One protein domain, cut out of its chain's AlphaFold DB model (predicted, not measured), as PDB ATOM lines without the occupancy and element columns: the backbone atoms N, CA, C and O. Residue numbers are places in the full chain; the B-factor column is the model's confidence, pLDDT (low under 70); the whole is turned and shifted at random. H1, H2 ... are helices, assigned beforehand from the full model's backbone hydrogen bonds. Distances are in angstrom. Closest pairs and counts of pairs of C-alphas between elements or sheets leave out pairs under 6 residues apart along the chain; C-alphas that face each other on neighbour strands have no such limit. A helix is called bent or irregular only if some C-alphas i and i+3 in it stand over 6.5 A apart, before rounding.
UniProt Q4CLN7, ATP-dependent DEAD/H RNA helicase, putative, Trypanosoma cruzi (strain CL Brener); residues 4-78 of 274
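This is residues 4 to 78 of the 274 residues of the protein "ATP-dependent DEAD/H RNA helicase, putative" of Trypanosoma cruzi (strain CL Brener) (UniProt Q4CLN7). Two helices, H2 and H1, cross each other steeply at one end of an outstretched model, and a single helix, H4, sits by itself at the other end. Between them the chain runs as a thin, drawn-out connector, residues 39 to 62, with the very short helix H3, residues 49 to 52, within it, and no compact core joins the two ends. The printed part has 75 residues with four named helices, in the order H1, H2, H3, H4, and no named strand; the class is all helix. The whole is extended, with a radius of gyration of the C-alphas of 18.1 A, and its C-alphas span 54 by 25 by 15 A.

The longest helix by residues is H2, residues 24 to 38, and it touches H1, residues 4 to 17, with 17 pairs of C-alphas within 8 A. Their closest C-alphas are those of Val 9 and Ala 30, 4.6 A apart, and their centres are 9.7 A apart. They run opposite ways at a steep tilt of 68 degrees, only just short of about perpendicular. H3, residues 49 to 52, is apart from H1 and from H2. H4, residues 63 to 75, is apart from H1, H2 and H3. In H2 and H4 every O i to N i+4 pair is within hydrogen-bond range, in H1 8 of 10 are, and H3 is too short for such a pair, with 0 of its 1 O i to N i+3 pair within range.

H2 runs 21.0 A from C-alpha 24 at (85.493, 9.052, 16.239) to C-alpha 38. H1 begins at C-alpha 4, at (84.417, 1.327, 2.750), and measures 19.5 A from first to last C-alpha; it is irregular, but only just, with C-alphas 6 and 9 at 6.7 A, and its line is a rough one. H3 measures 6.0 A from C-alpha 49 to C-alpha 52. H4 measures 18.7 A and ends at C-alpha 75, at (57.879, 23.239, -0.519).

The two C-alphas farthest apart are those of Glu 39 and Gly 64, at 54.2 A. The printed part has no cut. The links H1 to H2, of 6 residues, and H2 to H3 and H3 to H4, of 10 residues each, are short but not tight. Residues 35 to 40, of which 35 to 38 belong to H2, stand free, as do residues 50 to 57, of which 50 to 52 belong to H3, and residues 71 to 77, of which 71 to 75 belong to H4. The mean pLDDT of the printed part is 76.3; residue 4, residues 44 to 61 and residue 78 are under 70, and H3 has a mean of 50.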
ATOM      1  N   ASP A   4      84.953   0.462   1.689       65.73
ATOM      2  CA  ASP A   4      84.417   1.327   2.750       65.73
ATOM      3  C   ASP A   4      85.510   2.215   3.361       65.73
ATOM      4  O   ASP A   4      85.254   3.360   3.726       65.73
ATOM      5  N   ASP A   5      86.750   1.717   3.395       73.63
ATOM      6  CA  ASP A   5      87.901   2.490   3.857       73.63
ATOM      7  C   ASP A   5      88.158   3.682   2.931       73.63
ATOM      8  O   ASP A   5      88.293   4.797   3.425       73.63
ATOM      9  N   ASP A   6      88.144   3.492   1.605       74.96
ATOM     10  CA  ASP A   6      88.387   4.566   0.627       74.96
ATOM     11  C   ASP A   6      87.400   5.735   0.782       74.96
ATOM     12  O   ASP A   6      87.796   6.898   0.641       74.96
ATOM     13  N   LEU A   7      86.149   5.419   1.138       81.49
ATOM     14  CA  LEU A   7      85.066   6.378   1.365       81.49
ATOM     15  C   LEU A   7      85.188   7.123   2.702       81.49
ATOM     16  O   LEU A   7      84.616   8.200   2.840       81.49
ATOM     17  N   SER A   8      85.934   6.602   3.684       84.38
ATOM     18  CA  SER A   8      86.024   7.198   5.032       84.38
ATOM     19  C   SER A   8      86.498   8.654   5.016       84.38
ATOM     20  O   SER A   8      85.970   9.483   5.756       84.38
ATOM     21  N   VAL A   9      87.445   8.990   4.133       84.61
ATOM     22  CA  VAL A   9      87.968  10.357   3.991       84.61
ATOM     23  C   VAL A   9      86.904  11.292   3.421       84.61
ATOM     24  O   VAL A   9      86.711  12.384   3.945       84.61
ATOM     25  N   GLU A  10      86.195  10.858   2.379       82.70
ATOM     26  CA  GLU A  10      85.153  11.659   1.726       82.70
ATOM     27  C   GLU A  10      83.923  11.822   2.625       82.70
ATOM     28  O   GLU A  10      83.325  12.895   2.650       82.70
ATOM     29  N   LEU A  11      83.579  10.800   3.415       85.37
ATOM     30  CA  LEU A  11      82.525  10.876   4.424       85.37
ATOM     31  C   LEU A  11      82.884  11.854   5.543       85.37
ATOM     32  O   LEU A  11      82.043  12.672   5.900       85.37
ATOM     33  N   CYS A  12      84.119  11.823   6.057       86.76
ATOM     34  CA  CYS A  12      84.559  12.796   7.061       86.76
ATOM     35  C   CYS A  12      84.473  14.225   6.518       86.76
ATOM     36  O   CYS A  12      83.863  15.077   7.153       86.76
ATOM     37  N   GLU A  13      84.994  14.482   5.312       83.87
ATOM     38  CA  GLU A  13      84.887  15.822   4.726       83.87
ATOM     39  C   GLU A  13      83.433  16.213   4.397       83.87
ATOM     40  O   GLU A  13      83.087  17.392   4.409       83.87
ATOM     41  N   GLY A  14      82.579  15.249   4.048       85.96
ATOM     42  CA  GLY A  14      81.154  15.470   3.803       85.96
ATOM     43  C   GLY A  14      80.407  15.876   5.072       85.96
ATOM     44  O   GLY A  14      79.633  16.830   5.034       85.96
ATOM     45  N   LEU A  15      80.685  15.196   6.188       88.82
ATOM     46  CA  LEU A  15      80.128  15.496   7.510       88.82
ATOM     47  C   LEU A  15      80.635  16.839   8.055       88.82
ATOM     48  O   LEU A  15      79.851  17.631   8.571       88.82
ATOM     49  N   GLU A  16      81.922  17.144   7.862       85.13
ATOM     50  CA  GLU A  16      82.493  18.456   8.195       85.13
ATOM     51  C   GLU A  16      81.825  19.578   7.381       85.13
ATOM     52  O   GLU A  16      81.454  20.613   7.933       85.13
ATOM     53  N   ARG A  17      81.598  19.364   6.074       83.20
ATOM     54  CA  ARG A  17      80.889  20.330   5.210       83.20
ATOM     55  C   ARG A  17      79.417  20.498   5.583       83.20
ATOM     56  O   ARG A  17      78.897  21.602   5.441       83.20
ATOM     57  N   SER A  18      78.749  19.442   6.044       86.74
ATOM     58  CA  SER A  18      77.354  19.497   6.500       86.74
ATOM     59  C   SER A  18      77.199  19.982   7.946       86.74
ATOM     60  O   SER A  18      76.075  20.018   8.444       86.74
ATOM     61  N   GLN A  19      78.297  20.375   8.606       83.40
ATOM     62  CA  GLN A  19      78.330  20.812  10.009       83.40
ATOM     63  C   GLN A  19      77.796  19.750  10.989       83.40
ATOM     64  O   GLN A  19      77.282  20.075  12.059       83.40
ATOM     65  N   GLN A  20      77.919  18.467  10.637       86.48
ATOM     66  CA  GLN A  20      77.548  17.346  11.497       86.48
ATOM     67  C   GLN A  20      78.752  16.864  12.317       86.48
ATOM     68  O   GLN A  20      79.901  16.963  11.887       86.48
ATOM     69  N   GLN A  21      78.496  16.323  13.513       85.30
ATOM     70  CA  GLN A  21      79.552  15.716  14.329       85.30
ATOM     71  C   GLN A  21      80.093  14.462  13.631       85.30
ATOM     72  O   GLN A  21      79.325  13.577  13.254       85.30
ATOM     73  N   VAL A  22      81.414  14.390  13.462       85.97
ATOM     74  CA  VAL A  22      82.091  13.242  12.846       85.97
ATOM     75  C   VAL A  22      82.306  12.159  13.911       85.97
ATOM     76  O   VAL A  22      82.976  12.436  14.906       85.97
ATOM     77  N   PRO A  23      81.785  10.931  13.727       90.17
ATOM     78  CA  PRO A  23      82.062   9.815  14.629       90.17
ATOM     79  C   PRO A  23      83.568   9.527  14.747       90.17
ATOM     80  O   PRO A  23      84.265   9.471  13.729       90.17
ATOM     81  N   GLU A  24      84.060   9.280  15.964       89.06
ATOM     82  CA  GLU A  24      85.493   9.052  16.239       89.06
ATOM     83  C   GLU A  24      86.070   7.892  15.412       89.06
ATOM     84  O   GLU A  24      87.136   8.021  14.808       89.06
ATOM     85  N   GLU A  25      85.320   6.794  15.267       88.91
ATOM     86  CA  GLU A  25      85.744   5.640  14.463       88.91
ATOM     87  C   GLU A  25      85.990   5.990  12.989       88.91
ATOM     88  O   GLU A  25      86.901   5.449  12.352       88.91
ATOM     89  N   LEU A  26      85.173   6.887  12.422       87.61
ATOM     90  CA  LEU A  26      85.338   7.336  11.040       87.61
ATOM     91  C   LEU A  26      86.569   8.223  10.907       87.61
ATOM     92  O   LEU A  26      87.330   8.062   9.949       87.61
ATOM     93  N   TYR A  27      86.795   9.098  11.888       88.56
ATOM     94  CA  TYR A  27      87.966   9.959  11.917       88.56
ATOM     95  C   TYR A  27      89.265   9.146  11.972       88.56
ATOM     96  O   TYR A  27      90.183   9.394  11.189       88.56
ATOM     97  N   GLU A  28      89.330   8.113  12.817       90.22
ATOM     98  CA  GLU A  28      90.497   7.228  12.893       90.22
ATOM     99  C   GLU A  28      90.767   6.483  11.580       90.22
ATOM    100  O   GLU A  28      91.918   6.355  11.151       90.22
ATOM    101  N   ARG A  29      89.716   5.982  10.919       86.93
ATOM    102  CA  ARG A  29      89.856   5.301   9.621       86.93
ATOM    103  C   ARG A  29      90.336   6.266   8.543       86.93
ATOM    104  O   ARG A  29      91.268   5.934   7.805       86.93
ATOM    105  N   ALA A  30      89.773   7.471   8.503       86.72
ATOM    106  CA  ALA A  30      90.193   8.518   7.582       86.72
ATOM    107  C   ALA A  30      91.646   8.954   7.836       86.72
ATOM    108  O   ALA A  30      92.400   9.146   6.881       86.72
ATOM    109  N   ALA A  31      92.070   9.060   9.099       88.56
ATOM    110  CA  ALA A  31      93.446   9.383   9.476       88.56
ATOM    111  C   ALA A  31      94.434   8.305   9.001       88.56
ATOM    112  O   ALA A  31      95.375   8.625   8.272       88.56
ATOM    113  N   LYS A  32      94.156   7.024   9.286       88.50
ATOM    114  CA  LYS A  32      94.965   5.885   8.803       88.50
ATOM    115  C   LYS A  32      95.067   5.867   7.279       88.50
ATOM    116  O   LYS A  32      96.107   5.523   6.720       88.50
ATOM    117  N   LEU A  33      93.998   6.240   6.573       86.14
ATOM    118  CA  LEU A  33      94.016   6.289   5.114       86.14
ATOM    119  C   LEU A  33      94.790   7.503   4.578       86.14
ATOM    120  O   LEU A  33      95.518   7.374   3.593       86.14
ATOM    121  N   ARG A  34      94.701   8.664   5.239       84.50
ATOM    122  CA  ARG A  34      95.530   9.843   4.932       84.50
ATOM    123  C   ARG A  34      97.020   9.538   5.114       84.50
ATOM    124  O   ARG A  34      97.810   9.951   4.271       84.50
ATOM    125  N   GLU A  35      97.399   8.781   6.141       88.01
ATOM    126  CA  GLU A  35      98.778   8.307   6.341       88.01
ATOM    127  C   GLU A  35      99.225   7.366   5.217       88.01
ATOM    128  O   GLU A  35     100.218   7.648   4.550       88.01
ATOM    129  N   LYS A  36      98.423   6.349   4.879       86.20
ATOM    130  CA  LYS A  36      98.708   5.449   3.742       86.20
ATOM    131  C   LYS A  36      98.819   6.177   2.396       86.20
ATOM    132  O   LYS A  36      99.547   5.729   1.509       86.20
ATOM    133  N   ARG A  37      98.093   7.289   2.214       85.42
ATOM    134  CA  ARG A  37      98.224   8.164   1.033       85.42
ATOM    135  C   ARG A  37      99.524   8.969   1.065       85.42
ATOM    136  O   ARG A  37     100.150   9.100   0.018       85.42
ATOM    137  N   LYS A  38      99.944   9.475   2.231       86.43
ATOM    138  CA  LYS A  38     101.239  10.166   2.402       86.43
ATOM    139  C   LYS A  38     102.421   9.232   2.129       86.43
ATOM    140  O   LYS A  38     103.379   9.652   1.495       86.43
ATOM    141  N   GLU A  39     102.317   7.969   2.535       87.85
ATOM    142  CA  GLU A  39     103.307   6.920   2.248       87.85
ATOM    143  C   GLU A  39     103.284   6.445   0.781       87.85
ATOM    144  O   GLU A  39     104.152   5.686   0.357       87.85
ATOM    145  N   GLY A  40     102.298   6.873  -0.016       80.69
ATOM    146  CA  GLY A  40     102.171   6.504  -1.428       80.69
ATOM    147  C   GLY A  40     101.649   5.084  -1.681       80.69
ATOM    148  O   GLY A  40     101.626   4.645  -2.830       80.69
ATOM    149  N   ILE A  41     101.193   4.373  -0.642       81.50
ATOM    150  CA  ILE A  41     100.681   2.995  -0.740       81.50
ATOM    151  C   ILE A  41      99.315   2.968  -1.440       81.50
ATOM    152  O   ILE A  41      99.010   2.048  -2.199       81.50
ATOM    153  N   VAL A  42      98.483   3.986  -1.200       77.64
ATOM    154  CA  VAL A  42      97.108   4.059  -1.717       77.64
ATOM    155  C   VAL A  42      96.943   5.288  -2.603       77.64
ATOM    156  O   VAL A  42      97.246   6.411  -2.199       77.64
ATOM    157  N   ARG A  43      96.424   5.090  -3.820       74.52
ATOM    158  CA  ARG A  43      96.100   6.187  -4.742       74.52
ATOM    159  C   ARG A  43      94.745   6.793  -4.399       74.52
ATOM    160  O   ARG A  43      93.794   6.080  -4.095       74.52
ATOM    161  N   HIS A  44      94.647   8.114  -4.505       68.93
ATOM    162  CA  HIS A  44      93.375   8.811  -4.369       68.93
ATOM    163  C   HIS A  44      92.460   8.464  -5.549       68.93
ATOM    164  O   HIS A  44      92.735   8.853  -6.683       68.93
ATOM    165  N   ASN A  45      91.385   7.726  -5.286       63.69
ATOM    166  CA  ASN A  45      90.363   7.445  -6.280       63.69
ATOM    167  C   ASN A  45      89.228   8.456  -6.070       63.69
ATOM    168  O   ASN A  45      88.408   8.278  -5.180       63.69
ATOM    169  N   THR A  46      89.209   9.540  -6.851       59.90
ATOM    170  CA  THR A  46      88.225  10.646  -6.775       59.90
ATOM    171  C   THR A  46      86.829  10.226  -7.273       59.90
ATOM    172  O   THR A  46      86.218  10.896  -8.111       59.90
ATOM    173  N   GLY A  47      86.357   9.048  -6.869       57.32
ATOM    174  CA  GLY A  47      85.172   8.402  -7.423       57.32
ATOM    175  C   GLY A  47      83.856   8.975  -6.903       57.32
ATOM    176  O   GLY A  47      82.878   9.005  -7.650       57.32
ATOM    177  N   PHE A  48      83.819   9.470  -5.666       53.62
ATOM    178  CA  PHE A  48      82.558   9.810  -5.004       53.62
ATOM    179  C   PHE A  48      81.963  11.129  -5.498       53.62
ATOM    180  O   PHE A  48      80.773  11.195  -5.810       53.62
ATOM    181  N   TYR A  49      82.797  12.142  -5.758       50.74
ATOM    182  CA  TYR A  49      82.335  13.397  -6.373       50.74
ATOM    183  C   TYR A  49      81.850  13.238  -7.817       50.74
ATOM    184  O   TYR A  49      81.054  14.040  -8.308       50.74
ATOM    185  N   ARG A  50      82.262  12.169  -8.506       50.25
ATOM    186  CA  ARG A  50      81.788  11.875  -9.863       50.25
ATOM    187  C   ARG A  50      80.409  11.200  -9.874       50.25
ATOM    188  O   ARG A  50      79.778  11.159 -10.930       50.25
ATOM    189  N   GLY A  51      79.941  10.702  -8.724       47.60
ATOM    190  CA  GLY A  51      78.654  10.023  -8.556       47.60
ATOM    191  C   GLY A  51      77.464  10.973  -8.417       47.60
ATOM    192  O   GLY A  51      76.457  10.770  -9.090       47.60
ATOM    193  N   TYR A  52      77.588  12.053  -7.638       51.42
ATOM    194  CA  TYR A  52      76.470  12.985  -7.411       51.42
ATOM    195  C   TYR A  52      76.140  13.858  -8.632       51.42
ATOM    196  O   TYR A  52      74.976  14.139  -8.889       51.42
ATOM    197  N   MET A  53      77.129  14.183  -9.471       48.97
ATOM    198  CA  MET A  53      76.901  14.889 -10.747       48.97
ATOM    199  C   MET A  53      76.351  13.978 -11.863       48.97
ATOM    200  O   MET A  53      75.931  14.457 -12.916       48.97
ATOM    201  N   LYS A  54      76.355  12.656 -11.651       46.76
ATOM    202  CA  LYS A  54      75.772  11.632 -12.535       46.76
ATOM    203  C   LYS A  54      74.612  10.891 -11.862       46.76
ATOM    204  O   LYS A  54      74.306   9.766 -12.263       46.76
ATOM    205  N   ALA A  55      73.945  11.502 -10.878       47.46
ATOM    206  CA  ALA A  55      72.632  11.026 -10.468       47.46
ATOM    207  C   ALA A  55      71.788  10.885 -11.743       47.46
ATOM    208  O   ALA A  55      71.675  11.831 -12.528       47.46
ATOM    209  N   LYS A  56      71.316   9.660 -12.020       48.46
ATOM    210  CA  LYS A  56      70.425   9.378 -13.149       48.46
ATOM    211  C   LYS A  56      69.351  10.459 -13.114       48.46
ATOM    212  O   LYS A  56      68.660  10.558 -12.105       48.46
ATOM    213  N   LYS A  57      69.253  11.282 -14.169       54.84
ATOM    214  CA  LYS A  57      68.132  12.216 -14.327       54.84
ATOM    215  C   LYS A  57      66.870  11.428 -13.986       54.84
ATOM    216  O   LYS A  57      66.652  10.390 -14.618       54.84
ATOM    217  N   LEU A  58      66.121  11.854 -12.967       57.05
ATOM    218  CA  LEU A  58      64.804  11.289 -12.704       57.05
ATOM    219  C   LEU A  58      63.995  11.535 -13.976       57.05
ATOM    220  O   LEU A  58      63.672  12.672 -14.306       57.05
ATOM    221  N   ARG A  59      63.804  10.477 -14.763       56.26
ATOM    222  CA  ARG A  59      62.914  10.503 -15.912       56.26
ATOM    223  C   ARG A  59      61.534  10.215 -15.356       56.26
ATOM    224  O   ARG A  59      61.269   9.086 -14.955       56.26
ATOM    225  N   PHE A  60      60.704  11.243 -15.289       62.74
ATOM    226  CA  PHE A  60      59.288  11.071 -15.014       62.74
ATOM    227  C   PHE A  60      58.643  10.527 -16.291       62.74
ATOM    228  O   PHE A  60      58.794  11.116 -17.359       62.74
ATOM    229  N   THR A  61      58.004   9.361 -16.206       68.54
ATOM    230  CA  THR A  61      57.216   8.800 -17.317       68.54
ATOM    231  C   THR A  61      55.846   9.467 -17.413       68.54
ATOM    232  O   THR A  61      55.287   9.556 -18.498       68.54
ATOM    233  N   ASP A  62      55.344   9.982 -16.287       74.72
ATOM    234  CA  ASP A  62      54.062  10.668 -16.173       74.72
ATOM    235  C   ASP A  62      54.247  12.150 -15.846       74.72
ATOM    236  O   ASP A  62      54.927  12.511 -14.882       74.72
ATOM    237  N   ARG A  63      53.535  13.007 -16.587       70.72
ATOM    238  CA  ARG A  63      53.499  14.468 -16.385       70.72
ATOM    239  C   ARG A  63      53.076  14.855 -14.959       70.72
ATOM    240  O   ARG A  63      53.598  15.809 -14.393       70.72
ATOM    241  N   GLY A  64      52.203  14.058 -14.335       78.80
ATOM    242  CA  GLY A  64      51.760  14.280 -12.955       78.80
ATOM    243  C   GLY A  64      52.854  14.080 -11.896       78.80
ATOM    244  O   GLY A  64      52.819  14.731 -10.855       78.80
ATOM    245  N   GLN A  65      53.851  13.222 -12.147       76.33
ATOM    246  CA  GLN A  65      54.950  12.994 -11.196       76.33
ATOM    247  C   GLN A  65      55.960  14.146 -11.209       76.33
ATOM    248  O   GLN A  65      56.511  14.499 -10.166       76.33
ATOM    249  N   GLU A  66      56.177  14.761 -12.373       75.04
ATOM    250  CA  GLU A  66      57.064  15.916 -12.518       75.04
ATOM    251  C   GLU A  66      56.512  17.142 -11.775       75.04
ATOM    252  O   GLU A  66      57.245  17.820 -11.053       75.04
ATOM    253  N   GLU A  67      55.205  17.390 -11.876       79.65
ATOM    254  CA  GLU A  67      54.540  18.481 -11.158       79.65
ATOM    255  C   GLU A  67      54.568  18.273  -9.641       79.65
ATOM    256  O   GLU A  67      54.865  19.211  -8.897       79.65
ATOM    257  N   GLN A  68      54.345  17.041  -9.171       82.93
ATOM    258  CA  GLN A  68      54.479  16.694  -7.753       82.93
ATOM    259  C   GLN A  68      55.914  16.882  -7.254       82.93
ATOM    260  O   GLN A  68      56.119  17.429  -6.171       82.93
ATOM    261  N   PHE A  69      56.914  16.490  -8.048       79.70
ATOM    262  CA  PHE A  69      58.321  16.692  -7.712       79.70
ATOM    263  C   PHE A  69      58.677  18.180  -7.636       79.70
ATOM    264  O   PHE A  69      59.320  18.618  -6.682       79.70
ATOM    265  N   LYS A  70      58.206  18.983  -8.596       81.85
ATOM    266  CA  LYS A  70      58.406  20.437  -8.616       81.85
ATOM    267  C   LYS A  70      57.710  21.123  -7.437       81.85
ATOM    268  O   LYS A  70      58.295  22.010  -6.821       81.85
ATOM    269  N   ALA A  71      56.498  20.693  -7.087       83.36
ATOM    270  CA  ALA A  71      55.766  21.192  -5.925       83.36
ATOM    271  C   ALA A  71      56.454  20.819  -4.601       83.36
ATOM    272  O   ALA A  71      56.587  21.670  -3.723       83.36
ATOM    273  N   ALA A  72      56.953  19.587  -4.475       83.99
ATOM    274  CA  ALA A  72      57.704  19.138  -3.304       83.99
ATOM    275  C   ALA A  72      59.041  19.880  -3.157       83.99
ATOM    276  O   ALA A  72      59.394  20.312  -2.062       83.99
ATOM    277  N   ALA A  73      59.763  20.090  -4.259       81.33
ATOM    278  CA  ALA A  73      61.016  20.836  -4.263       81.33
ATOM    279  C   ALA A  73      60.808  22.328  -3.939       81.33
ATOM    280  O   ALA A  73      61.614  22.911  -3.213       81.33
ATOM    281  N   ARG A  74      59.692  22.922  -4.383       81.49
ATOM    282  CA  ARG A  74      59.257  24.261  -3.958       81.49
ATOM    283  C   ARG A  74      58.929  24.310  -2.466       81.49
ATOM    284  O   ARG A  74      59.392  25.211  -1.776       81.49
ATOM    285  N   ALA A  75      58.189  23.328  -1.948       86.56
ATOM    286  CA  ALA A  75      57.879  23.239  -0.519       86.56
ATOM    287  C   ALA A  75      59.135  23.046   0.356       86.56
ATOM    288  O   ALA A  75      59.162  23.493   1.498       86.56
ATOM    289  N   ALA A  76      60.184  22.422  -0.189       83.45
ATOM    290  CA  ALA A  76      61.469  22.206   0.476       83.45
ATOM    291  C   ALA A  76      62.471  23.370   0.319       83.45
ATOM    292  O   ALA A  76      63.600  23.258   0.792       83.45
ATOM    293  N   GLY A  77      62.100  24.467  -0.356       77.62
ATOM    294  CA  GLY A  77      62.985  25.622  -0.558       77.62
ATOM    295  C   GLY A  77      64.164  25.365  -1.508       77.62
ATOM    296  O   GLY A  77      65.156  26.086  -1.465       77.62
ATOM    297  N   LEU A  78      64.078  24.350  -2.373       69.66
ATOM    298  CA  LEU A  78      65.136  23.951  -3.312       69.66
ATOM    299  C   LEU A  78      64.999  24.612  -4.699       69.66
ATOM    300  O   LEU A  78      65.584  24.133  -5.671       69.66
TER     301      LEU A  78